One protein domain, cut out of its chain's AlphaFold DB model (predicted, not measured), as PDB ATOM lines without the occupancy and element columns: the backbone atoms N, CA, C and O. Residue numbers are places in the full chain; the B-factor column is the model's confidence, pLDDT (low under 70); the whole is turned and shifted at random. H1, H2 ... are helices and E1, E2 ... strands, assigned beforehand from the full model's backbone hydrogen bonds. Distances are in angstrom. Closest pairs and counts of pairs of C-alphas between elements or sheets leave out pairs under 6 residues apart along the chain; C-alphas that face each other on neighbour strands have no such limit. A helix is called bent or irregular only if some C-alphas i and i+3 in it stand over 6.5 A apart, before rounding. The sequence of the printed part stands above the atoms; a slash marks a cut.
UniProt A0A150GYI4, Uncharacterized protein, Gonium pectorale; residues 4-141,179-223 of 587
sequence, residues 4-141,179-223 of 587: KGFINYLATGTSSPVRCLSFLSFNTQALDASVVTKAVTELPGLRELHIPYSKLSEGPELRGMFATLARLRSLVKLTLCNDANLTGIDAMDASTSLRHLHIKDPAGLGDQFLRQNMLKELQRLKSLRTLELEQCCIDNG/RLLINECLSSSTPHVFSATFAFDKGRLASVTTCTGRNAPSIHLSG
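This is residues 4 to 141 and 179 to 223 of the 587 residues of an uncharacterized protein of Gonium pectorale (UniProt A0A150GYI4). The chain winds in stacked turns: strands E1 to E5 build one side as a parallel wall, and H3, H4, residues 82 to 99 and H5 return along one side of it, leaving the other face bare. H1 and H2 sit beyond the E1 end; at the other end, antiparallel E6, E7 and E8 lengthen the wall, with H6 over E7. The printed part has 183 residues, in the order H1 H2 E1 H3 E2 H4 E3 E4 H5 E5 H6 E6 E7 E8, class mixed. Its mixed sheet runs E1 to E8 in number order. The whole is compact, radius of gyration of the C-alphas 17.1 A, yet elongated, spanning 54 by 32 by 28 A.

Begin with the twisted sheet: E1 (residues 23 to 25), E2 (48 to 52), E3 (77 to 81), E4 (100 to 104) and E5 (130 to 136) are parallel. Between E2 and E3, N 51 and O 79 are 2.8 A apart, within hydrogen-bond range. E6 (194 to 201) is antiparallel to E5, with N 196 and O 133 at 2.8 A. E6, E7 (204 to 212) and E8 (219 to 221) form a meander, each strand the antiparallel neighbour of the one before; N 197 and O 209 are 2.9 A apart. E7 bends by 51 degrees at residue 207. Look next for H3 (33 to 42), H4 (60 to 69) and H5 (111 to 122): E1, H3, E2; E2, H4, E3; and E4, H5, E5 are strand-helix-strand units, parallel neighbours joined through a helix, with right-handed crossovers. H3 only just grazes the sheet, with residues 36 to 40; H4 and H5 are not on it. H3 and H4 touch at Thr 37 and Met 65, their closest C-alphas, 5.0 A apart, at a shallow tilt of 25 degrees, the same way. H1 (4 to 12) touches H3, closest C-alphas Ile 7 and Ala 39 at 5.7 A; H2 (16 to 20) is close to H1 but not clearly touching, at 6.5 A between C-alphas 10 and 18. H6 (179 to 186) is over E7, height over the sheet 10.4 A, and near H5. Every O i to N i+4 pair is within range in H1, H3, H4 and H6; H5 has 5 of 8, and H2 0 of 1 but 2 of 2 O i to N i+3 pairs.

Find C-alpha 4 at (29.299, 8.444, 198.145), where H1 begins. E6 spans 23.2 A and E7 23.5 A; H5, 15.5 A, is only just irregular, C-alphas 115 and 118 being 6.6 A apart. E8 ends at C-alpha 221, (71.825, 11.219, 212.683).

The farthest C-alphas, Ser 15 and Ser 189, are 56.2 A apart. Residues 142 to 178 are not printed, and C-alphas 141 and 179 are 19.6 A apart across this cut. E3 to E4 is a long link. Mean pLDDT of the printed part is 78.0; look for values under 70 at 13 to 19, 179 to 193 and 211 to 223, among others.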
ATOM      1  N   LYS A   4      29.935   7.480 199.072       75.50
ATOM      2  CA  LYS A   4      29.299   8.444 198.145       75.50
ATOM      3  C   LYS A   4      28.054   9.111 198.754       75.50
ATOM      4  O   LYS A   4      27.816  10.292 198.525       75.50
ATOM      5  N   GLY A   5      27.284   8.375 199.559       80.69
ATOM      6  CA  GLY A   5      26.138   8.907 200.296       80.69
ATOM      7  C   GLY A   5      26.568   9.877 201.394       80.69
ATOM      8  O   GLY A   5      26.051  10.986 201.447       80.69
ATOM      9  N   PHE A   6      27.544   9.490 202.222       80.75
ATOM     10  CA  PHE A   6      28.080  10.337 203.294       80.75
ATOM     11  C   PHE A   6      28.669  11.646 202.750       80.75
ATOM     12  O   PHE A   6      28.341  12.712 203.255       80.75
ATOM     13  N   ILE A   7      29.441  11.596 201.663       77.44
ATOM     14  CA  ILE A   7      29.991  12.801 201.018       77.44
ATOM     15  C   ILE A   7      28.886  13.674 200.423       77.44
ATOM     16  O   ILE A   7      28.928  14.889 200.580       77.44
ATOM     17  N   ASN A   8      27.866  13.082 199.794       77.31
ATOM     18  CA  ASN A   8      26.708  13.854 199.351       77.31
ATOM     19  C   ASN A   8      25.982  14.514 200.534       77.31
ATOM     20  O   ASN A   8      25.554  15.645 200.382       77.31
ATOM     21  N   TYR A   9      25.892  13.870 201.701       80.38
ATOM     22  CA  TYR A   9      25.323  14.468 202.917       80.38
ATOM     23  C   TYR A   9      26.197  15.581 203.514       80.38
ATOM     24  O   TYR A   9      25.658  16.579 203.979       80.38
ATOM     25  N   LEU A  10      27.529  15.465 203.453       75.75
ATOM     26  CA  LEU A  10      28.433  16.566 203.814       75.75
ATOM     27  C   LEU A  10      28.274  17.766 202.861       75.75
ATOM     28  O   LEU A  10      28.298  18.903 203.317       75.75
ATOM     29  N   ALA A  11      28.065  17.513 201.564       68.44
ATOM     30  CA  ALA A  11      27.879  18.541 200.537       68.44
ATOM     31  C   ALA A  11      26.487  19.208 200.575       68.44
ATOM     32  O   ALA A  11      26.365  20.418 200.402       68.44
ATOM     33  N   THR A  12      25.414  18.433 200.783       73.62
ATOM     34  CA  THR A  12      24.030  18.948 200.818       73.62
ATOM     35  C   THR A  12      23.558  19.335 202.215       73.62
ATOM     36  O   THR A  12      22.501  19.954 202.353       73.62
ATOM     37  N   GLY A  13      24.331  19.007 203.253       64.00
ATOM     38  CA  GLY A  13      24.118  19.440 204.626       64.00
ATOM     39  C   GLY A  13      24.321  20.945 204.762       64.00
ATOM     40  O   GLY A  13      25.381  21.407 205.169       64.00
ATOM     41  N   THR A  14      23.276  21.721 204.475       54.00
ATOM     42  CA  THR A  14      23.253  23.192 204.589       54.00
ATOM     43  C   THR A  14      23.418  23.713 206.025       54.00
ATOM     44  O   THR A  14      23.407  24.924 206.252       54.00
ATOM     45  N   SER A  15      23.590  22.827 207.008       56.22
ATOM     46  CA  SER A  15      23.824  23.174 208.401       56.22
ATOM     47  C   SER A  15      25.313  23.437 208.687       56.22
ATOM     48  O   SER A  15      26.199  22.615 208.463       56.22
ATOM     49  N   SER A  16      25.559  24.602 209.294       59.34
ATOM     50  CA  SER A  16      26.847  25.102 209.806       59.34
ATOM     51  C   SER A  16      27.888  24.070 210.312       59.34
ATOM     52  O   SER A  16      29.043  24.184 209.889       59.34
ATOM     53  N   PRO A  17      27.563  23.077 211.181       60.22
ATOM     54  CA  PRO A  17      28.565  22.219 211.836       60.22
ATOM     55  C   PRO A  17      29.555  21.487 210.918       60.22
ATOM     56  O   PRO A  17      30.683  21.239 211.344       60.22
ATOM     57  N   VAL A  18      29.192  21.168 209.670       62.59
ATOM     58  CA  VAL A  18      30.075  20.413 208.755       62.59
ATOM     59  C   VAL A  18      31.367  21.177 208.425       62.59
ATOM     60  O   VAL A  18      32.425  20.570 208.264       62.59
ATOM     61  N   ARG A  19      31.333  22.519 208.423       67.12
ATOM     62  CA  ARG A  19      32.508  23.365 208.128       67.12
ATOM     63  C   ARG A  19      33.620  23.289 209.183       67.12
ATOM     64  O   ARG A  19      34.725  23.759 208.919       67.12
ATOM     65  N   CYS A  20      33.343  22.707 210.349       79.06
ATOM     66  CA  CYS A  20      34.294  22.566 211.451       79.06
ATOM     67  C   CYS A  20      35.032  21.213 211.467       79.06
ATOM     68  O   CYS A  20      35.835  20.987 212.373       79.06
ATOM     69  N   LEU A  21      34.791  20.317 210.499       87.06
ATOM     70  CA  LEU A  21      35.513  19.045 210.401       87.06
ATOM     71  C   LEU A  21      37.001  19.280 210.100       87.06
ATOM     72  O   LEU A  21      37.391  19.603 208.979       87.06
ATOM     73  N   SER A  22      37.834  19.092 211.122       92.31
ATOM     74  CA  SER A  22      39.292  19.201 211.041       92.31
ATOM     75  C   SER A  22      39.976  17.899 210.619       92.31
ATOM     76  O   SER A  22      41.096  17.963 210.122       92.31
ATOM     77  N   PHE A  23      39.327  16.746 210.788       94.69
ATOM     78  CA  PHE A  23      39.874  15.417 210.508       94.69
ATOM     79  C   PHE A  23      38.899  14.601 209.650       94.69
ATOM     80  O   PHE A  23      37.701  14.562 209.939       94.69
ATOM     81  N   LEU A  24      39.418  13.919 208.629       93.69
ATOM     82  CA  LEU A  24      38.676  12.965 207.804       93.69
ATOM     83  C   LEU A  24      39.529  11.713 207.580       93.69
ATOM     84  O   LEU A  24      40.669  11.809 207.131       93.69
ATOM     85  N   SER A  25      38.961  10.537 207.853       93.62
ATOM     86  CA  SER A  25      39.600   9.245 207.588       93.62
ATOM     87  C   SER A  25      38.669   8.339 206.793       93.62
ATOM     88  O   SER A  25      37.514   8.148 207.171       93.62
ATOM     89  N   PHE A  26      39.175   7.753 205.711       90.75
ATOM     90  CA  PHE A  26      38.380   6.939 204.793       90.75
ATOM     91  C   PHE A  26      38.636   5.433 204.950       90.75
ATOM     92  O   PHE A  26      39.479   4.867 204.269       90.75
ATOM     93  N   ASN A  27      37.887   4.750 205.815       85.00
ATOM     94  CA  ASN A  27      38.101   3.322 206.091       85.00
ATOM     95  C   ASN A  27      37.463   2.374 205.042       85.00
ATOM     96  O   ASN A  27      36.618   1.549 205.388       85.00
ATOM     97  N   THR A  28      37.798   2.511 203.751       81.94
ATOM     98  CA  THR A  28      37.264   1.631 202.687       81.94
ATOM     99  C   THR A  28      38.314   1.283 201.632       81.94
ATOM    100  O   THR A  28      38.856   2.178 200.999       81.94
ATOM    101  N   GLN A  29      38.506  -0.009 201.345       77.81
ATOM    102  CA  GLN A  29      39.572  -0.527 200.463       77.81
ATOM    103  C   GLN A  29      39.483  -0.119 198.970       77.81
ATOM    104  O   GLN A  29      40.354  -0.447 198.167       77.81
ATOM    105  N   ALA A  30      38.411   0.570 198.570       79.06
ATOM    106  CA  ALA A  30      38.136   0.971 197.193       79.06
ATOM    107  C   ALA A  30      37.638   2.425 197.134       79.06
ATOM    108  O   ALA A  30      36.488   2.696 196.782       79.06
ATOM    109  N   LEU A  31      38.504   3.370 197.520       84.38
ATOM    110  CA  LEU A  31      38.286   4.787 197.224       84.38
ATOM    111  C   LEU A  31      38.801   5.132 195.837       84.38
ATOM    112  O   LEU A  31      39.993   5.102 195.559       84.38
ATOM    113  N   ASP A  32      37.849   5.531 195.017       88.81
ATOM    114  CA  ASP A  32      38.027   6.271 193.782       88.81
ATOM    115  C   ASP A  32      38.522   7.702 194.108       88.81
ATOM    116  O   ASP A  32      38.006   8.370 195.015       88.81
ATOM    117  N   ALA A  33      39.540   8.180 193.386       90.56
ATOM    118  CA  ALA A  33      40.157   9.488 193.614       90.56
ATOM    119  C   ALA A  33      39.165  10.653 193.417       90.56
ATOM    120  O   ALA A  33      39.285  11.686 194.086       90.56
ATOM    121  N   SER A  34      38.137  10.487 192.577       91.50
ATOM    122  CA  SER A  34      37.053  11.467 192.407       91.50
ATOM    123  C   SER A  34      36.216  11.638 193.682       91.50
ATOM    124  O   SER A  34      35.770  12.744 194.000       91.50
ATOM    125  N   VAL A  35      36.054  10.563 194.463       91.06
ATOM    126  CA  VAL A  35      35.293  10.546 195.721       91.06
ATOM    127  C   VAL A  35      36.052  11.303 196.809       91.06
ATOM    128  O   VAL A  35      35.463  12.149 197.486       91.06
ATOM    129  N   VAL A  36      37.366  11.074 196.922       92.00
ATOM    130  CA  VAL A  36      38.246  11.863 197.802       92.00
ATOM    131  C   VAL A  36      38.235  13.330 197.377       92.00
ATOM    132  O   VAL A  36      37.977  14.199 198.205       92.00
ATOM    133  N   THR A  37      38.435  13.607 196.085       93.62
ATOM    134  CA  THR A  37      38.442  14.969 195.524       93.62
ATOM    135  C   THR A  37      37.171  15.732 195.889       93.62
ATOM    136  O   THR A  37      37.260  16.841 196.414       93.62
ATOM    137  N   LYS A  38      35.992  15.120 195.700       93.00
ATOM    138  CA  LYS A  38      34.707  15.740 196.044       93.00
ATOM    139  C   LYS A  38      34.568  16.006 197.545       93.00
ATOM    140  O   LYS A  38      34.110  17.074 197.932       93.00
ATOM    141  N   ALA A  39      34.973  15.074 198.406       90.81
ATOM    142  CA  ALA A  39      34.932  15.295 199.854       90.81
ATOM    143  C   ALA A  39      35.847  16.454 200.288       90.81
ATOM    144  O   ALA A  39      35.470  17.281 201.116       90.81
ATOM    145  N   VAL A  40      37.038  16.522 199.694       92.50
ATOM    146  CA  VAL A  40      38.068  17.534 199.952       92.50
ATOM    147  C   VAL A  40      37.608  18.927 199.499       92.50
ATOM    148  O   VAL A  40      37.828  19.892 200.227       92.50
ATOM    149  N   THR A  41      36.912  19.054 198.360       92.50
ATOM    150  CA  THR A  41      36.361  20.350 197.908       92.50
ATOM    151  C   THR A  41      35.278  20.918 198.825       92.50
ATOM    152  O   THR A  41      35.176  22.136 198.954       92.50
ATOM    153  N   GLU A  42      34.486  20.060 199.470       92.25
ATOM    154  CA  GLU A  42      33.364  20.467 200.335       92.25
ATOM    155  C   GLU A  42      33.820  20.795 201.774       92.25
ATOM    156  O   GLU A  42      33.071  21.383 202.556       92.25
ATOM    157  N   LEU A  43      35.066  20.452 202.132       92.88
ATOM    158  CA  LEU A  43      35.631  20.606 203.477       92.88
ATOM    159  C   LEU A  43      36.844  21.562 203.494       92.88
ATOM    160  O   LEU A  43      37.963  21.148 203.801       92.88
ATOM    161  N   PRO A  44      36.656  22.877 203.254       91.19
ATOM    162  CA  PRO A  44      37.753  23.849 203.254       91.19
ATOM    163  C   PRO A  44      38.439  24.017 204.624       91.19
ATOM    164  O   PRO A  44      39.523  24.593 204.698       91.19
ATOM    165  N   GLY A  45      37.834  23.527 205.712       93.25
ATOM    166  CA  GLY A  45      38.409  23.518 207.063       93.25
ATOM    167  C   GLY A  45      39.305  22.313 207.387       93.25
ATOM    168  O   GLY A  45      39.896  22.291 208.470       93.25
ATOM    169  N   LEU A  46      39.418  21.334 206.483       95.56
ATOM    170  CA  LEU A  46      40.091  20.059 206.730       95.56
ATOM    171  C   LEU A  46      41.591  20.241 207.016       95.56
ATOM    172  O   LEU A  46      42.339  20.733 206.173       95.56
ATOM    173  N   ARG A  47      42.037  19.817 208.203       96.44
ATOM    174  CA  ARG A  47      43.440  19.899 208.648       96.44
ATOM    175  C   ARG A  47      44.192  18.588 208.517       96.44
ATOM    176  O   ARG A  47      45.399  18.606 208.293       96.44
ATOM    177  N   GLU A  48      43.499  17.472 208.666       97.06
ATOM    178  CA  GLU A  48      44.086  16.141 208.659       97.06
ATOM    179  C   GLU A  48      43.271  15.225 207.752       97.06
ATOM    180  O   GLU A  48      42.073  15.033 207.966       97.06
ATOM    181  N   LEU A  49      43.925  14.663 206.737       96.38
ATOM    182  CA  LEU A  49      43.328  13.687 205.836       96.38
ATOM    183  C   LEU A  49      44.084  12.365 205.930       96.38
ATOM    184  O   LEU A  49      45.287  12.314 205.682       96.38
ATOM    185  N   HIS A  50      43.359  11.296 206.235       95.75
ATOM    186  CA  HIS A  50      43.869   9.934 206.234       95.75
ATOM    187  C   HIS A  50      43.136   9.108 205.174       95.75
ATOM    188  O   HIS A  50      41.915   8.932 205.229       95.75
ATOM    189  N   ILE A  51      43.885   8.591 204.203       93.88
ATOM    190  CA  ILE A  51      43.377   7.725 203.137       93.88
ATOM    191  C   ILE A  51      44.012   6.331 203.297       93.88
ATOM    192  O   ILE A  51      45.048   6.052 202.689       93.88
ATOM    193  N   PRO A  52      43.458   5.468 204.170       87.69
ATOM    194  CA  PRO A  52      43.964   4.118 204.357       87.69
ATOM    195  C   PRO A  52      43.422   3.124 203.322       87.69
ATOM    196  O   PRO A  52      42.223   3.081 203.052       87.69
ATOM    197  N   TYR A  53      44.306   2.258 202.821       78.31
ATOM    198  CA  TYR A  53      44.000   1.108 201.958       78.31
ATOM    199  C   TYR A  53      43.290   1.450 200.647       78.31
ATOM    200  O   TYR A  53      42.573   0.624 200.083       78.31
ATOM    201  N   SER A  54      43.476   2.660 200.137       75.81
ATOM    202  CA  SER A  54      42.876   3.072 198.877       75.81
ATOM    203  C   SER A  54      43.719   2.601 197.696       75.81
ATOM    204  O   SER A  54      44.786   3.161 197.449       75.81
ATOM    205  N   LYS A  55      43.189   1.664 196.899       79.81
ATOM    206  CA  LYS A  55      43.661   1.424 195.526       79.81
ATOM    207  C   LYS A  55      43.342   2.623 194.636       79.81
ATOM    208  O   LYS A  55      42.428   2.583 193.812       79.81
ATOM    209  N   LEU A  56      44.091   3.701 194.835       81.50
ATOM    210  CA  LEU A  56      44.059   4.881 193.994       81.50
ATOM    211  C   LEU A  56      44.761   4.530 192.683       81.50
ATOM    212  O   LEU A  56      45.980   4.636 192.565       81.50
ATOM    213  N   SER A  57      43.979   4.046 191.721       75.56
ATOM    214  CA  SER A  57      44.472   3.686 190.396       75.56
ATOM    215  C   SER A  57      45.177   4.866 189.729       75.56
ATOM    216  O   SER A  57      44.703   6.004 189.784       75.56
ATOM    217  N   GLU A  58      46.293   4.569 189.067       72.81
ATOM    218  CA  GLU A  58      47.072   5.536 188.297       72.81
ATOM    219  C   GLU A  58      46.202   6.274 187.277       72.81
ATOM    220  O   GLU A  58      45.385   5.666 186.582       72.81
ATOM    221  N   GLY A  59      46.394   7.588 187.148       81.69
ATOM    222  CA  GLY A  59      45.696   8.354 186.124       81.69
ATOM    223  C   GLY A  59      45.544   9.847 186.413       81.69
ATOM    224  O   GLY A  59      46.024  10.362 187.428       81.69
ATOM    225  N   PRO A  60      44.839  10.567 185.519       86.69
ATOM    226  CA  PRO A  60      44.593  12.001 185.663       86.69
ATOM    227  C   PRO A  60      43.758  12.341 186.907       86.69
ATOM    228  O   PRO A  60      43.877  13.445 187.431       86.69
ATOM    229  N   GLU A  61      42.950  11.402 187.406       89.12
ATOM    230  CA  GLU A  61      42.104  11.589 188.590       89.12
ATOM    231  C   GLU A  61      42.926  11.743 189.873       89.12
ATOM    232  O   GLU A  61      42.647  12.635 190.671       89.12
ATOM    233  N   LEU A  62      43.992  10.952 190.044       89.50
ATOM    234  CA  LEU A  62      44.904  11.085 191.182       89.50
ATOM    235  C   LEU A  62      45.644  12.430 191.152       89.50
ATOM    236  O   LEU A  62      45.759  13.114 192.169       89.50
ATOM    237  N   ARG A  63      46.095  12.854 189.967       91.38
ATOM    238  CA  ARG A  63      46.712  14.175 189.782       91.38
ATOM    239  C   ARG A  63      45.712  15.302 190.062       91.38
ATOM    240  O   ARG A  63      46.081  16.303 190.668       91.38
ATOM    241  N   GLY A  64      44.442  15.121 189.693       93.44
ATOM    242  CA  GLY A  64      43.342  16.019 190.051       93.44
ATOM    243  C   GLY A  64      43.064  16.059 191.559       93.44
ATOM    244  O   GLY A  64      42.858  17.142 192.112       93.44
ATOM    245  N   MET A  65      43.151  14.920 192.248       94.31
ATOM    246  CA  MET A  65      43.050  14.835 193.706       94.31
ATOM    247  C   MET A  65      44.194  15.601 194.377       94.31
ATOM    248  O   MET A  65      43.932  16.471 195.205       94.31
ATOM    249  N   PHE A  66      45.450  15.367 193.982       94.19
ATOM    250  CA  PHE A  66      46.600  16.098 194.527       94.19
ATOM    251  C   PHE A  66      46.560  17.600 194.214       94.19
ATOM    252  O   PHE A  66      46.788  18.404 195.117       94.19
ATOM    253  N   ALA A  67      46.163  18.002 193.002       94.06
ATOM    254  CA  ALA A  67      45.933  19.409 192.651       94.06
ATOM    255  C   ALA A  67      44.808  20.064 193.479       94.06
ATOM    256  O   ALA A  67      44.792  21.285 193.660       94.06
ATOM    257  N   THR A  68      43.856  19.270 193.973       94.81
ATOM    258  CA  THR A  68      42.764  19.734 194.842       94.81
ATOM    259  C   THR A  68      43.227  19.840 196.293       94.81
ATOM    260  O   THR A  68      43.019  20.876 196.923       94.81
ATOM    261  N   LEU A  69      43.945  18.830 196.793       94.44
ATOM    262  CA  LEU A  69      44.620  18.863 198.095       94.44
ATOM    263  C   LEU A  69      45.597  20.044 198.187       94.44
ATOM    264  O   LEU A  69      45.672  20.691 199.228       94.44
ATOM    265  N   ALA A  70      46.268  20.392 197.085       93.75
ATOM    266  CA  ALA A  70      47.152  21.550 197.002       93.75
ATOM    267  C   ALA A  70      46.449  22.886 197.294       93.75
ATOM    268  O   ALA A  70      47.054  23.805 197.843       93.75
ATOM    269  N   ARG A  71      45.154  22.991 196.969       94.25
ATOM    270  CA  ARG A  71      44.344  24.197 197.207       94.25
ATOM    271  C   ARG A  71      43.852  24.304 198.654       94.25
ATOM    272  O   ARG A  71      43.474  25.401 199.072       94.25
ATOM    273  N   LEU A  72      43.884  23.219 199.434       94.25
ATOM    274  CA  LEU A  72      43.544  23.247 200.857       94.25
ATOM    275  C   LEU A  72      44.683  23.849 201.693       94.25
ATOM    276  O   LEU A  72      45.491  23.142 202.289       94.25
ATOM    277  N   ARG A  73      44.676  25.181 201.825       94.38
ATOM    278  CA  ARG A  73      45.556  25.952 202.736       94.38
ATOM    279  C   ARG A  73      45.358  25.652 204.234       94.38
ATOM    280  O   ARG A  73      46.026  26.248 205.079       94.38
ATOM    281  N   SER A  74      44.386  24.811 204.560       95.12
ATOM    282  CA  SER A  74      44.075  24.301 205.893       95.12
ATOM    283  C   SER A  74      44.731  22.949 206.175       95.12
ATOM    284  O   SER A  74      44.920  22.634 207.349       95.12
ATOM    285  N   LEU A  75      45.112  22.179 205.146       96.56
ATOM    286  CA  LEU A  75      45.616  20.816 205.287       96.56
ATOM    287  C   LEU A  75      47.043  20.825 205.856       96.56
ATOM    288  O   LEU A  75      47.981  21.320 205.228       96.56
ATOM    289  N   VAL A  76      47.204  20.288 207.063       97.06
ATOM    290  CA  VAL A  76      48.462  20.227 207.824       97.06
ATOM    291  C   VAL A  76      49.061  18.821 207.797       97.06
ATOM    292  O   VAL A  76      50.287  18.698 207.724       97.06
ATOM    293  N   LYS A  77      48.224  17.777 207.834       97.00
ATOM    294  CA  LYS A  77      48.640  16.369 207.817       97.00
ATOM    295  C   LYS A  77      47.934  15.593 206.707       97.00
ATOM    296  O   LYS A  77      46.713  15.671 206.572       97.00
ATOM    297  N   LEU A  78      48.707  14.822 205.952       96.44
ATOM    298  CA  LEU A  78      48.227  13.883 204.946       96.44
ATOM    299  C   LEU A  78      48.857  12.520 205.230       96.44
ATOM    300  O   LEU A  78      50.081  12.404 205.282       96.44
ATOM    301  N   THR A  79      48.020  11.505 205.404       95.50
ATOM    302  CA  THR A  79      48.450  10.118 205.567       95.50
ATOM    303  C   THR A  79      47.875   9.284 204.425       95.50
ATOM    304  O   THR A  79      46.656   9.224 204.260       95.50
ATOM    305  N   LEU A  80      48.751   8.666 203.636       93.81
ATOM    306  CA  LEU A  80      48.434   7.793 202.503       93.81
ATOM    307  C   LEU A  80      48.916   6.379 202.847       93.81
ATOM    308  O   LEU A  80      50.113   6.200 203.076       93.81
ATOM    309  N   CYS A  81      48.026   5.384 202.880       90.81
ATOM    310  CA  CYS A  81      48.415   3.999 203.178       90.81
ATOM    311  C   CYS A  81      47.954   3.030 202.085       90.81
ATOM    312  O   CYS A  81      46.786   3.080 201.699       90.81
ATOM    313  N   ASN A  82      48.826   2.081 201.731       79.06
ATOM    314  CA  ASN A  82      48.640   0.971 200.788       79.06
ATOM    315  C   ASN A  82      48.382   1.364 199.330       79.06
ATOM    316  O   ASN A  82      47.478   2.142 199.047       79.06
ATOM    317  N   ASP A  83      49.135   0.751 198.409       67.69
ATOM    318  CA  ASP A  83      48.948   0.762 196.942       67.69
ATOM    319  C   ASP A  83      48.792   2.145 196.266       67.69
ATOM    320  O   ASP A  83      48.541   2.231 195.063       67.69
ATOM    321  N   ALA A  84      48.948   3.239 197.011       70.50
ATOM    322  CA  ALA A  84      48.804   4.594 196.516       70.50
ATOM    323  C   ALA A  84      50.019   4.950 195.655       70.50
ATOM    324  O   ALA A  84      51.026   5.451 196.166       70.50
ATOM    325  N   ASN A  85      49.923   4.717 194.343       78.31
ATOM    326  CA  ASN A  85      50.938   5.214 193.429       78.31
ATOM    327  C   ASN A  85      50.975   6.746 193.537       78.31
ATOM    328  O   ASN A  85      49.964   7.418 193.360       78.31
ATOM    329  N   LEU A  86      52.146   7.308 193.837       84.88
ATOM    330  CA  LEU A  86      52.340   8.748 194.007       84.88
ATOM    331  C   LEU A  86      52.511   9.498 192.666       84.88
ATOM    332  O   LEU A  86      52.873  10.676 192.669       84.88
ATOM    333  N   THR A  87      52.244   8.860 191.518       83.50
ATOM    334  CA  THR A  87      52.175   9.477 190.177       83.50
ATOM    335  C   THR A  87      51.123  10.587 190.106       83.50
ATOM    336  O   THR A  87      49.965  10.352 189.771       83.50
ATOM    337  N   GLY A  88      51.526  11.818 190.408       85.38
ATOM    338  CA  GLY A  88      50.622  12.961 190.545       85.38
ATOM    339  C   GLY A  88      50.930  13.836 191.760       85.38
ATOM    340  O   GLY A  88      50.365  14.923 191.867       85.38
ATOM    341  N   ILE A  89      51.824  13.405 192.662       89.56
ATOM    342  CA  ILE A  89      52.281  14.219 193.801       89.56
ATOM    343  C   ILE A  89      53.011  15.497 193.345       89.56
ATOM    344  O   ILE A  89      53.062  16.467 194.091       89.56
ATOM    345  N   ASP A  90      53.478  15.549 192.093       88.56
ATOM    346  CA  ASP A  90      53.987  16.756 191.425       88.56
ATOM    347  C   ASP A  90      52.940  17.875 191.288       88.56
ATOM    348  O   ASP A  90      53.288  19.048 191.152       88.56
ATOM    349  N   ALA A  91      51.650  17.529 191.346       90.56
ATOM    350  CA  ALA A  91      50.564  18.500 191.396       90.56
ATOM    351  C   ALA A  91      50.353  19.102 192.800       90.56
ATOM    352  O   ALA A  91      49.551  20.029 192.947       90.56
ATOM    353  N   MET A  92      51.069  18.620 193.826       89.31
ATOM    354  CA  MET A  92      51.151  19.295 195.119       89.31
ATOM    355  C   MET A  92      52.103  20.493 195.033       89.31
ATOM    356  O   MET A  92      53.313  20.389 195.205       89.31
ATOM    357  N   ASP A  93      51.513  21.657 194.781       86.25
ATOM    358  CA  ASP A  93      52.189  22.952 194.787       86.25
ATOM    359  C   ASP A  93      52.876  23.247 196.145       86.25
ATOM    360  O   ASP A  93      52.395  22.895 197.230       86.25
ATOM    361  N   ALA A  94      53.980  23.991 196.079       80.19
ATOM    362  CA  ALA A  94      54.650  24.632 197.206       80.19
ATOM    363  C   ALA A  94      53.726  25.531 198.055       80.19
ATOM    364  O   ALA A  94      54.067  25.845 199.195       80.19
ATOM    365  N   SER A  95      52.574  25.958 197.518       70.62
ATOM    366  CA  SER A  95      51.536  26.700 198.252       70.62
ATOM    367  C   SER A  95      50.763  25.873 199.292       70.62
ATOM    368  O   SER A  95      50.016  26.445 200.092       70.62
ATOM    369  N   THR A  96      50.966  24.552 199.330       84.75
ATOM    370  CA  THR A  96      50.424  23.673 200.374       84.75
ATOM    371  C   THR A  96      50.856  24.102 201.778       84.75
ATOM    372  O   THR A  96      52.019  24.400 202.056       84.75
ATOM    373  N   SER A  97      49.916  24.050 202.721       94.62
ATOM    374  CA  SER A  97      50.174  24.195 204.162       94.62
ATOM    375  C   SER A  97      50.701  22.914 204.822       94.62
ATOM    376  O   SER A  97      50.853  22.879 206.046       94.62
ATOM    377  N   LEU A  98      50.951  21.865 204.031       95.81
ATOM    378  CA  LEU A  98      51.247  20.523 204.513       95.81
ATOM    379  C   LEU A  98      52.557  20.506 205.306       95.81
ATOM    380  O   LEU A  98      53.608  20.878 204.791       95.81
ATOM    381  N   ARG A  99      52.490  20.060 206.563       96.44
ATOM    382  CA  ARG A  99      53.642  19.932 207.470       96.44
ATOM    383  C   ARG A  99      54.032  18.484 207.715       96.44
ATOM    384  O   ARG A  99      55.211  18.221 207.928       96.44
ATOM    385  N   HIS A 100      53.067  17.570 207.676       96.62
ATOM    386  CA  HIS A 100      53.271  16.153 207.948       96.62
ATOM    387  C   HIS A 100      52.739  15.330 206.776       96.62
ATOM    388  O   HIS A 100      51.551  15.404 206.457       96.62
ATOM    389  N   LEU A 101      53.617  14.555 206.145       95.62
ATOM    390  CA  LEU A 101      53.270  13.580 205.119       95.62
ATOM    391  C   LEU A 101      53.695  12.199 205.611       95.62
ATOM    392  O   LEU A 101      54.881  11.960 205.817       95.62
ATOM    393  N   HIS A 102      52.736  11.303 205.806       94.69
ATOM    394  CA  HIS A 102      52.991   9.910 206.170       94.69
ATOM    395  C   HIS A 102      52.558   9.026 205.006       94.69
ATOM    396  O   HIS A 102      51.409   9.086 204.572       94.69
ATOM    397  N   ILE A 103      53.494   8.256 204.465       93.31
ATOM    398  CA  ILE A 103      53.275   7.314 203.372       93.31
ATOM    399  C   ILE A 103      53.587   5.923 203.920       93.31
ATOM    400  O   ILE A 103      54.706   5.670 204.371       93.31
ATOM    401  N   LYS A 104      52.601   5.030 203.876       92.75
ATOM    402  CA  LYS A 104      52.694   3.659 204.383       92.75
ATOM    403  C   LYS A 104      52.416   2.643 203.280       92.75
ATOM    404  O   LYS A 104      51.432   2.788 202.564       92.75
ATOM    405  N   ASP A 105      53.265   1.625 203.164       90.19
ATOM    406  CA  ASP A 105      53.183   0.541 202.167       90.19
ATOM    407  C   ASP A 105      52.821   1.006 200.729       90.19
ATOM    408  O   ASP A 105      51.823   0.576 200.143       90.19
ATOM    409  N   PRO A 106      53.568   1.962 200.144       82.50
ATOM    410  CA  PRO A 106      53.270   2.472 198.813       82.50
ATOM    411  C   PRO A 106      53.752   1.500 197.724       82.50
ATOM    412  O   PRO A 106      54.899   1.565 197.270       82.50
ATOM    413  N   ALA A 107      52.874   0.605 197.267       75.25
ATOM    414  CA  ALA A 107      53.185  -0.237 196.115       75.25
ATOM    415  C   ALA A 107      53.445   0.615 194.857       75.25
ATOM    416  O   ALA A 107      52.872   1.689 194.670       75.25
ATOM    417  N   GLY A 108      54.335   0.139 193.985       67.25
ATOM    418  CA  GLY A 108      54.689   0.839 192.745       67.25
ATOM    419  C   GLY A 108      55.694   1.988 192.904       67.25
ATOM    420  O   GLY A 108      56.138   2.530 191.892       67.25
ATOM    421  N   LEU A 109      56.142   2.319 194.124       69.62
ATOM    422  CA  LEU A 109      57.304   3.193 194.338       69.62
ATOM    423  C   LEU A 109      58.621   2.480 193.995       69.62
ATOM    424  O   LEU A 109      59.471   2.229 194.846       69.62
ATOM    425  N   GLY A 110      58.806   2.186 192.707       74.50
ATOM    426  CA  GLY A 110      60.072   1.701 192.174       74.50
ATOM    427  C   GLY A 110      61.209   2.681 192.470       74.50
ATOM    428  O   GLY A 110      61.022   3.901 192.466       74.50
ATOM    429  N   ASP A 111      62.406   2.142 192.692       70.75
ATOM    430  CA  ASP A 111      63.578   2.884 193.169       70.75
ATOM    431  C   ASP A 111      63.896   4.153 192.341       70.75
ATOM    432  O   ASP A 111      64.196   5.211 192.897       70.75
ATOM    433  N   GLN A 112      63.709   4.112 191.014       70.25
ATOM    434  CA  GLN A 112      63.850   5.295 190.155       70.25
ATOM    435  C   GLN A 112      62.849   6.417 190.476       70.25
ATOM    436  O   GLN A 112      63.242   7.588 190.500       70.25
ATOM    437  N   PHE A 113      61.576   6.097 190.729       74.94
ATOM    438  CA  PHE A 113      60.555   7.104 191.036       74.94
ATOM    439  C   PHE A 113      60.866   7.789 192.370       74.94
ATOM    440  O   PHE A 113      60.841   9.020 192.456       74.94
ATOM    441  N   LEU A 114      61.229   7.001 193.386       75.44
ATOM    442  CA  LEU A 114      61.653   7.500 194.694       75.44
ATOM    443  C   LEU A 114      62.876   8.416 194.589       75.44
ATOM    444  O   LEU A 114      62.819   9.570 195.026       75.44
ATOM    445  N   ARG A 115      63.965   7.929 193.976       67.38
ATOM    446  CA  ARG A 115      65.240   8.662 193.907       67.38
ATOM    447  C   ARG A 115      65.171   9.915 193.040       67.38
ATOM    448  O   ARG A 115      65.791  10.917 193.390       67.38
ATOM    449  N   GLN A 116      64.473   9.878 191.902       75.00
ATOM    450  CA  GLN A 116      64.549  10.966 190.918       75.00
ATOM    451  C   GLN A 116      63.371  11.934 190.936       75.00
ATOM    452  O   GLN A 116      63.590  13.118 190.665       75.00
ATOM    453  N   ASN A 117      62.159  11.458 191.233       78.56
ATOM    454  CA  ASN A 117      60.943  12.266 191.141       78.56
ATOM    455  C   ASN A 117      60.442  12.651 192.531       78.56
ATOM    456  O   ASN A 117      60.367  13.843 192.825       78.56
ATOM    457  N   MET A 118      60.197  11.681 193.419       83.31
ATOM    458  CA  MET A 118      59.617  11.965 194.734       83.31
ATOM    459  C   MET A 118      60.468  12.964 195.532       83.31
ATOM    460  O   MET A 118      59.928  13.935 196.045       83.31
ATOM    461  N   LEU A 119      61.797  12.814 195.571       81.94
ATOM    462  CA  LEU A 119      62.662  13.777 196.272       81.94
ATOM    463  C   LEU A 119      62.605  15.199 195.687       81.94
ATOM    464  O   LEU A 119      62.616  16.160 196.453       81.94
ATOM    465  N   LYS A 120      62.516  15.355 194.359       84.94
ATOM    466  CA  LYS A 120      62.401  16.682 193.721       84.94
ATOM    467  C   LYS A 120      61.052  17.333 194.011       84.94
ATOM    468  O   LYS A 120      61.001  18.539 194.237       84.94
ATOM    469  N   GLU A 121      59.978  16.548 194.021       85.38
ATOM    470  CA  GLU A 121      58.632  17.047 194.307       85.38
ATOM    471  C   GLU A 121      58.452  17.365 195.799       85.38
ATOM    472  O   GLU A 121      57.981  18.445 196.147       85.38
ATOM    473  N   LEU A 122      58.958  16.521 196.703       86.44
ATOM    474  CA  LEU A 122      58.970  16.810 198.142       86.44
ATOM    475  C   LEU A 122      59.813  18.052 198.485       86.44
ATOM    476  O   LEU A 122      59.437  18.807 199.378       86.44
ATOM    477  N   GLN A 123      60.891  18.331 197.743       87.06
ATOM    478  CA  GLN A 123      61.647  19.589 197.866       87.06
ATOM    479  C   GLN A 123      60.844  20.837 197.455       87.06
ATOM    480  O   GLN A 123      61.180  21.943 197.889       87.06
ATOM    481  N   ARG A 124      59.771  20.704 196.656       88.69
ATOM    482  CA  ARG A 124      58.856  21.826 196.368       88.69
ATOM    483  C   ARG A 124      57.956  22.141 197.561       88.69
ATOM    484  O   ARG A 124      57.604  23.305 197.744       88.69
ATOM    485  N   LEU A 125      57.642  21.160 198.410       91.00
ATOM    486  CA  LEU A 125      56.806  21.319 199.604       91.00
ATOM    487  C   LEU A 125      57.561  22.046 200.734       91.00
ATOM    488  O   LEU A 125      57.881  21.472 201.771       91.00
ATOM    489  N   LYS A 126      57.824  23.348 200.563       91.12
ATOM    490  CA  LYS A 126      58.574  24.195 201.519       91.12
ATOM    491  C   LYS A 126      57.996  24.215 202.943       91.12
ATOM    492  O   LYS A 126      58.718  24.530 203.888       91.12
ATOM    493  N   SER A 127      56.704  23.912 203.086       94.06
ATOM    494  CA  SER A 127      55.987  23.809 204.363       94.06
ATOM    495  C   SER A 127      56.232  22.493 205.111       94.06
ATOM    496  O   SER A 127      55.971  22.438 206.319       94.06
ATOM    497  N   LEU A 128      56.716  21.454 204.421       94.94
ATOM    498  CA  LEU A 128      56.877  20.111 204.967       94.94
ATOM    499  C   LEU A 128      57.940  20.115 206.072       94.94
ATOM    500  O   LEU A 128      59.027  20.669 205.912       94.94
ATOM    501  N   ARG A 129      57.600  19.507 207.210       95.31
ATOM    502  CA  ARG A 129      58.447  19.386 208.409       95.31
ATOM    503  C   ARG A 129      58.749  17.943 208.765       95.31
ATOM    504  O   ARG A 129      59.806  17.673 209.325       95.31
ATOM    505  N   THR A 130      57.831  17.033 208.461       95.12
ATOM    506  CA  THR A 130      57.959  15.610 208.757       95.12
ATOM    507  C   THR A 130      57.499  14.811 207.550       95.12
ATOM    508  O   THR A 130      56.366  14.975 207.092       95.12
ATOM    509  N   LEU A 131      58.378  13.946 207.059       94.31
ATOM    510  CA  LEU A 131      58.046  12.868 206.141       94.31
ATOM    511  C   LEU A 131      58.251  11.551 206.889       94.31
ATOM    512  O   LEU A 131      59.362  11.259 207.330       94.31
ATOM    513  N   GLU A 132      57.193  10.768 207.021       94.06
ATOM    514  CA  GLU A 132      57.237   9.409 207.554       94.06
ATOM    515  C   GLU A 132      57.041   8.445 206.387       94.06
ATOM    516  O   GLU A 132      56.007   8.474 205.722       94.06
ATOM    517  N   LEU A 133      58.051   7.623 206.116       92.62
ATOM    518  CA  LEU A 133      57.996   6.529 205.154       92.62
ATOM    519  C   LEU A 133      57.972   5.223 205.945       92.62
ATOM    520  O   LEU A 133      58.930   4.913 206.648       92.62
ATOM    521  N   GLU A 134      56.883   4.471 205.856       91.69
ATOM    522  CA  GLU A 134      56.694   3.222 206.590       91.69
ATOM    523  C   GLU A 134      56.446   2.075 205.605       91.69
ATOM    524  O   GLU A 134      55.607   2.188 204.717       91.69
ATOM    525  N   GLN A 135      57.158   0.955 205.755       88.56
ATOM    526  CA  GLN A 135      56.981  -0.234 204.906       88.56
ATOM    527  C   GLN A 135      57.221   0.017 203.401       88.56
ATOM    528  O   GLN A 135      56.733  -0.724 202.555       88.56
ATOM    529  N   CYS A 136      58.012   1.032 203.040       82.69
ATOM    530  CA  CYS A 136      58.390   1.273 201.649       82.69
ATOM    531  C   CYS A 136      59.315   0.161 201.135       82.69
ATOM    532  O   CYS A 136      60.489   0.105 201.500       82.69
ATOM    533  N   CYS A 137      58.799  -0.703 200.260       76.94
ATOM    534  CA  CYS A 137      59.613  -1.670 199.531       76.94
ATOM    535  C   CYS A 137      60.403  -0.946 198.437       76.94
ATOM    536  O   CYS A 137      59.828  -0.470 197.460       76.94
ATOM    537  N   ILE A 138      61.722  -0.849 198.608       68.62
ATOM    538  CA  ILE A 138      62.620  -0.225 197.631       68.62
ATOM    539  C   ILE A 138      63.410  -1.329 196.949       68.62
ATOM    540  O   ILE A 138      64.506  -1.706 197.364       68.62
ATOM    541  N   ASP A 139      62.801  -1.879 195.905       62.31
ATOM    542  CA  ASP A 139      63.411  -2.937 195.117       62.31
ATOM    543  C   ASP A 139      64.513  -2.362 194.223       62.31
ATOM    544  O   ASP A 139      64.247  -1.681 193.227       62.31
ATOM    545  N   ASN A 140      65.762  -2.718 194.534       48.38
ATOM    546  CA  ASN A 140      66.923  -2.545 193.657       48.38
ATOM    547  C   ASN A 140      66.843  -3.517 192.449       48.38
ATOM    548  O   ASN A 140      67.676  -4.401 192.271       48.38
ATOM    549  N   GLY A 141      65.796  -3.382 191.627       45.50
ATOM    550  CA  GLY A 141      65.651  -3.981 190.291       45.50
ATOM    551  C   GLY A 141      65.454  -5.503 190.187       45.50
ATOM    552  O   GLY A 141      65.205  -5.984 189.085       45.50
ATOM    553  N   ARG A 179      72.266  13.590 199.594       43.31
ATOM    554  CA  ARG A 179      72.169  12.504 198.607       43.31
ATOM    555  C   ARG A 179      72.846  11.229 199.098       43.31
ATOM    556  O   ARG A 179      72.329  10.154 198.827       43.31
ATOM    557  N   LEU A 180      73.973  11.345 199.804       35.00
ATOM    558  CA  LEU A 180      74.748  10.193 200.263       35.00
ATOM    559  C   LEU A 180      73.993   9.398 201.336       35.00
ATOM    560  O   LEU A 180      73.798   8.208 201.141       35.00
ATOM    561  N   LEU A 181      73.451  10.052 202.369       40.31
ATOM    562  CA  LEU A 181      72.677   9.366 203.419       40.31
ATOM    563  C   LEU A 181      71.394   8.706 202.904       40.31
ATOM    564  O   LEU A 181      71.032   7.624 203.363       40.31
ATOM    565  N   ILE A 182      70.712   9.339 201.944       51.34
ATOM    566  CA  ILE A 182      69.573   8.707 201.274       51.34
ATOM    567  C   ILE A 182      70.078   7.502 200.477       51.34
ATOM    568  O   ILE A 182      69.647   6.387 200.744       51.34
ATOM    569  N   ASN A 183      71.032   7.685 199.560       42.69
ATOM    570  CA  ASN A 183      71.545   6.595 198.727       42.69
ATOM    571  C   ASN A 183      72.094   5.414 199.541       42.69
ATOM    572  O   ASN A 183      71.893   4.285 199.118       42.69
ATOM    573  N   GLU A 184      72.731   5.650 200.687       43.91
ATOM    574  CA  GLU A 184      73.281   4.610 201.563       43.91
ATOM    575  C   GLU A 184      72.168   3.800 202.251       43.91
ATOM    576  O   GLU A 184      72.201   2.568 202.237       43.91
ATOM    577  N   CYS A 185      71.104   4.464 202.725       45.69
ATOM    578  CA  CYS A 185      69.887   3.782 203.187       45.69
ATOM    579  C   CYS A 185      69.178   3.006 202.058       45.69
ATOM    580  O   CYS A 185      68.520   2.003 202.325       45.69
ATOM    581  N   LEU A 186      69.302   3.462 200.805       51.12
ATOM    582  CA  LEU A 186      68.661   2.858 199.629       51.12
ATOM    583  C   LEU A 186      69.523   1.802 198.906       51.12
ATOM    584  O   LEU A 186      69.002   1.053 198.080       51.12
ATOM    585  N   SER A 187      70.826   1.706 199.191       42.22
ATOM    586  CA  SER A 187      71.762   0.835 198.458       42.22
ATOM    587  C   SER A 187      71.825  -0.614 198.952       42.22
ATOM    588  O   SER A 187      72.616  -1.397 198.431       42.22
ATOM    589  N   SER A 188      71.004  -0.991 199.938       44.41
ATOM    590  CA  SER A 188      70.885  -2.380 200.399       44.41
ATOM    591  C   SER A 188      70.495  -3.315 199.248       44.41
ATOM    592  O   SER A 188      69.440  -3.156 198.632       44.41
ATOM    593  N   SER A 189      71.320  -4.327 198.978       37.56
ATOM    594  CA  SER A 189      71.052  -5.348 197.954       37.56
ATOM    595  C   SER A 189      69.961  -6.347 198.353       37.56
ATOM    596  O   SER A 189      69.462  -7.082 197.503       37.56
ATOM    597  N   THR A 190      69.566  -6.373 199.627       46.06
ATOM    598  CA  THR A 190      68.460  -7.181 200.149       46.06
ATOM    599  C   THR A 190      67.190  -6.345 200.323       46.06
ATOM    600  O   THR A 190      67.277  -5.242 200.875       46.06
ATOM    601  N   PRO A 191      66.006  -6.854 199.915       50.06
ATOM    602  CA  PRO A 191      64.741  -6.159 200.122       50.06
ATOM    603  C   PRO A 191      64.472  -6.043 201.623       50.06
ATOM    604  O   PRO A 191      64.354  -7.036 202.349       50.06
ATOM    605  N   HIS A 192      64.410  -4.806 202.102       59.59
ATOM    606  CA  HIS A 192      64.190  -4.495 203.503       59.59
ATOM    607  C   HIS A 192      62.949  -3.634 203.655       59.59
ATOM    608  O   HIS A 192      62.867  -2.528 203.130       59.59
ATOM    609  N   VAL A 193      62.000  -4.143 204.435       56.34
ATOM    610  CA  VAL A 193      60.915  -3.343 204.993       56.34
ATOM    611  C   VAL A 193      61.545  -2.446 206.059       56.34
ATOM    612  O   VAL A 193      61.887  -2.914 207.147       56.34
ATOM    613  N   PHE A 194      61.741  -1.171 205.736       75.31
ATOM    614  CA  PHE A 194      62.250  -0.176 206.678       75.31
ATOM    615  C   PHE A 194      61.172   0.857 207.016       75.31
ATOM    616  O   PHE A 194      60.194   1.047 206.287       75.31
ATOM    617  N   SER A 195      61.358   1.519 208.154       78.00
ATOM    618  CA  SER A 195      60.656   2.752 208.496       78.00
ATOM    619  C   SER A 195      61.684   3.872 208.621       78.00
ATOM    620  O   SER A 195      62.758   3.670 209.192       78.00
ATOM    621  N   ALA A 196      61.392   5.036 208.052       85.00
ATOM    622  CA  ALA A 196      62.260   6.201 208.099       85.00
ATOM    623  C   ALA A 196      61.450   7.474 208.343       85.00
ATOM    624  O   ALA A 196      60.490   7.775 207.629       85.00
ATOM    625  N   THR A 197      61.886   8.254 209.326       85.62
ATOM    626  CA  THR A 197      61.358   9.587 209.611       85.62
ATOM    627  C   THR A 197      62.397  10.624 209.211       85.62
ATOM    628  O   THR A 197      63.511  10.646 209.741       85.62
ATOM    629  N   PHE A 198      62.023  11.505 208.288       86.31
ATOM    630  CA  PHE A 198      62.835  12.624 207.828       86.31
ATOM    631  C   PHE A 198      62.242  13.916 208.390       86.31
ATOM    632  O   PHE A 198      61.077  14.236 208.133       86.31
ATOM    633  N   ALA A 199      63.036  14.663 209.154       82.25
ATOM    634  CA  ALA A 199      62.651  15.976 209.656       82.25
ATOM    635  C   ALA A 199      63.264  17.078 208.785       82.25
ATOM    636  O   ALA A 199      64.437  17.003 208.414       82.25
ATOM    637  N   PHE A 200      62.493  18.123 208.500       83.88
ATOM    638  CA  PHE A 200      62.896  19.248 207.658       83.88
ATOM    639  C   PHE A 200      62.754  20.580 208.409       83.88
ATOM    640  O   PHE A 200      61.735  20.831 209.055       83.88
ATOM    641  N   ASP A 201      63.748  21.463 208.271       80.62
ATOM    642  CA  ASP A 201      63.661  22.875 208.668       80.62
ATOM    643  C   ASP A 201      63.780  23.764 207.426       80.62
ATOM    644  O   ASP A 201      64.709  23.624 206.629       80.62
ATOM    645  N   LYS A 202      62.813  24.673 207.236       78.56
ATOM    646  CA  LYS A 202      62.732  25.614 206.095       78.56
ATOM    647  C   LYS A 202      62.954  24.952 204.718       78.56
ATOM    648  O   LYS A 202      63.609  25.524 203.848       78.56
ATOM    649  N   GLY A 203      62.424  23.742 204.524       71.12
ATOM    650  CA  GLY A 203      62.568  22.965 203.285       71.12
ATOM    651  C   GLY A 203      63.931  22.282 203.088       71.12
ATOM    652  O   GLY A 203      64.195  21.762 202.008       71.12
ATOM    653  N   ARG A 204      64.810  22.265 204.101       76.62
ATOM    654  CA  ARG A 204      66.081  21.518 204.099       76.62
ATOM    655  C   ARG A 204      65.997  20.335 205.058       76.62
ATOM    656  O   ARG A 204      65.476  20.478 206.160       76.62
ATOM    657  N   LEU A 205      66.532  19.181 204.657       77.38
ATOM    658  CA  LEU A 205      66.610  17.997 205.515       77.38
ATOM    659  C   LEU A 205      67.499  18.290 206.736       77.38
ATOM    660  O   LEU A 205      68.672  18.637 206.575       77.38
ATOM    661  N   ALA A 206      66.924  18.170 207.932       79.62
ATOM    662  CA  ALA A 206      67.531  18.529 209.214       79.62
ATOM    663  C   ALA A 206      67.984  17.300 210.021       79.62
ATOM    664  O   ALA A 206      69.051  17.330 210.634       79.62
ATOM    665  N   SER A 207      67.207  16.214 209.998       81.19
ATOM    666  CA  SER A 207      67.611  14.915 210.548       81.19
ATOM    667  C   SER A 207      66.925  13.754 209.831       81.19
ATOM    668  O   SER A 207      65.868  13.911 209.212       81.19
ATOM    669  N   VAL A 208      67.542  12.579 209.936       83.81
ATOM    670  CA  VAL A 208      66.977  11.297 209.509       83.81
ATOM    671  C   VAL A 208      67.047  10.349 210.698       83.81
ATOM    672  O   VAL A 208      68.073  10.275 211.377       83.81
ATOM    673  N   THR A 209      65.953   9.645 210.965       80.50
ATOM    674  CA  THR A 209      65.918   8.509 211.891       80.50
ATOM    675  C   THR A 209      65.421   7.302 211.116       80.50
ATOM    676  O   THR A 209      64.308   7.331 210.591       80.50
ATOM    677  N   THR A 210      66.243   6.259 211.025       78.12
ATOM    678  CA  THR A 210      65.874   4.992 210.388       78.12
ATOM    679  C   THR A 210      65.678   3.899 211.433       78.12
ATOM    680  O   THR A 210      66.462   3.740 212.370       78.12
ATOM    681  N   CYS A 211      64.611   3.131 211.243       65.81
ATOM    682  CA  CYS A 211      64.290   1.919 211.978       65.81
ATOM    683  C   CYS A 211      64.265   0.767 210.970       65.81
ATOM    684  O   CYS A 211      63.274   0.545 210.269       65.81
ATOM    685  N   THR A 212      65.377   0.047 210.872       61.22
ATOM    686  CA  THR A 212      65.494  -1.179 210.081       61.22
ATOM    687  C   THR A 212      64.948  -2.362 210.880       61.22
ATOM    688  O   THR A 212      65.336  -2.604 212.022       61.22
ATOM    689  N   GLY A 213      64.008  -3.108 210.294       45.12
ATOM    690  CA  GLY A 213      63.490  -4.326 210.913       45.12
ATOM    691  C   GLY A 213      64.553  -5.432 210.947       45.12
ATOM    692  O   GLY A 213      65.175  -5.699 209.924       45.12
ATOM    693  N   ARG A 214      64.668  -6.117 212.099       40.19
ATOM    694  CA  ARG A 214      65.681  -7.131 212.493       40.19
ATOM    695  C   ARG A 214      67.021  -6.553 212.981       40.19
ATOM    696  O   ARG A 214      67.856  -6.143 212.187       40.19
ATOM    697  N   ASN A 215      67.234  -6.643 214.298       36.81
ATOM    698  CA  ASN A 215      68.509  -6.619 215.045       36.81
ATOM    699  C   ASN A 215      69.521  -5.477 214.799       36.81
ATOM    700  O   ASN A 215      70.583  -5.481 215.417       36.81
ATOM    701  N   ALA A 216      69.218  -4.489 213.963       38.19
ATOM    702  CA  ALA A 216      70.075  -3.331 213.740       38.19
ATOM    703  C   ALA A 216      69.796  -2.213 214.771       38.19
ATOM    704  O   ALA A 216      68.633  -1.957 215.098       38.19
ATOM    705  N   PRO A 217      70.831  -1.524 215.289       36.03
ATOM    706  CA  PRO A 217      70.647  -0.387 216.187       36.03
ATOM    707  C   PRO A 217      70.011   0.800 215.450       36.03
ATOM    708  O   PRO A 217      70.337   1.079 214.297       36.03
ATOM    709  N   SER A 218      69.138   1.542 216.136       36.97
ATOM    710  CA  SER A 218      68.541   2.777 215.616       36.97
ATOM    711  C   SER A 218      69.617   3.839 215.370       36.97
ATOM    712  O   SER A 218      70.219   4.342 216.325       36.97
ATOM    713  N   ILE A 219      69.842   4.210 214.109       41.38
ATOM    714  CA  ILE A 219      70.845   5.215 213.748       41.38
ATOM    715  C   ILE A 219      70.206   6.606 213.839       41.38
ATOM    716  O   ILE A 219      69.450   7.028 212.963       41.38
ATOM    717  N   HIS A 220      70.517   7.337 214.911       35.28
ATOM    718  CA  HIS A 220      70.129   8.739 215.063       35.28
ATOM    719  C   HIS A 220      71.206   9.666 214.492       35.28
ATOM    720  O   HIS A 220      72.220   9.931 215.137       35.28
ATOM    721  N   LEU A 221      70.957  10.216 213.302       42.19
ATOM    722  CA  LEU A 221      71.825  11.219 212.683       42.19
ATOM    723  C   LEU A 221      71.342  12.629 213.044       42.19
ATOM    724  O   LEU A 221      70.550  13.246 212.325       42.19
ATOM    725  N   SER A 222      71.817  13.143 214.181       31.48
ATOM    726  CA  SER A 222      71.610  14.528 214.612       31.48
ATOM    727  C   SER A 222      72.887  15.360 214.421       31.48
ATOM    728  O   SER A 222      73.990  14.921 214.728       31.48
ATOM    729  N   GLY A 223      72.750  16.587 213.901       40.03
ATOM    730  CA  GLY A 223      73.876  17.528 213.793       40.03
ATOM    731  C   GLY A 223      74.681  17.469 212.487       40.03
ATOM    732  O   GLY A 223      75.909  17.521 212.523       40.03
TER     733      GLY A 223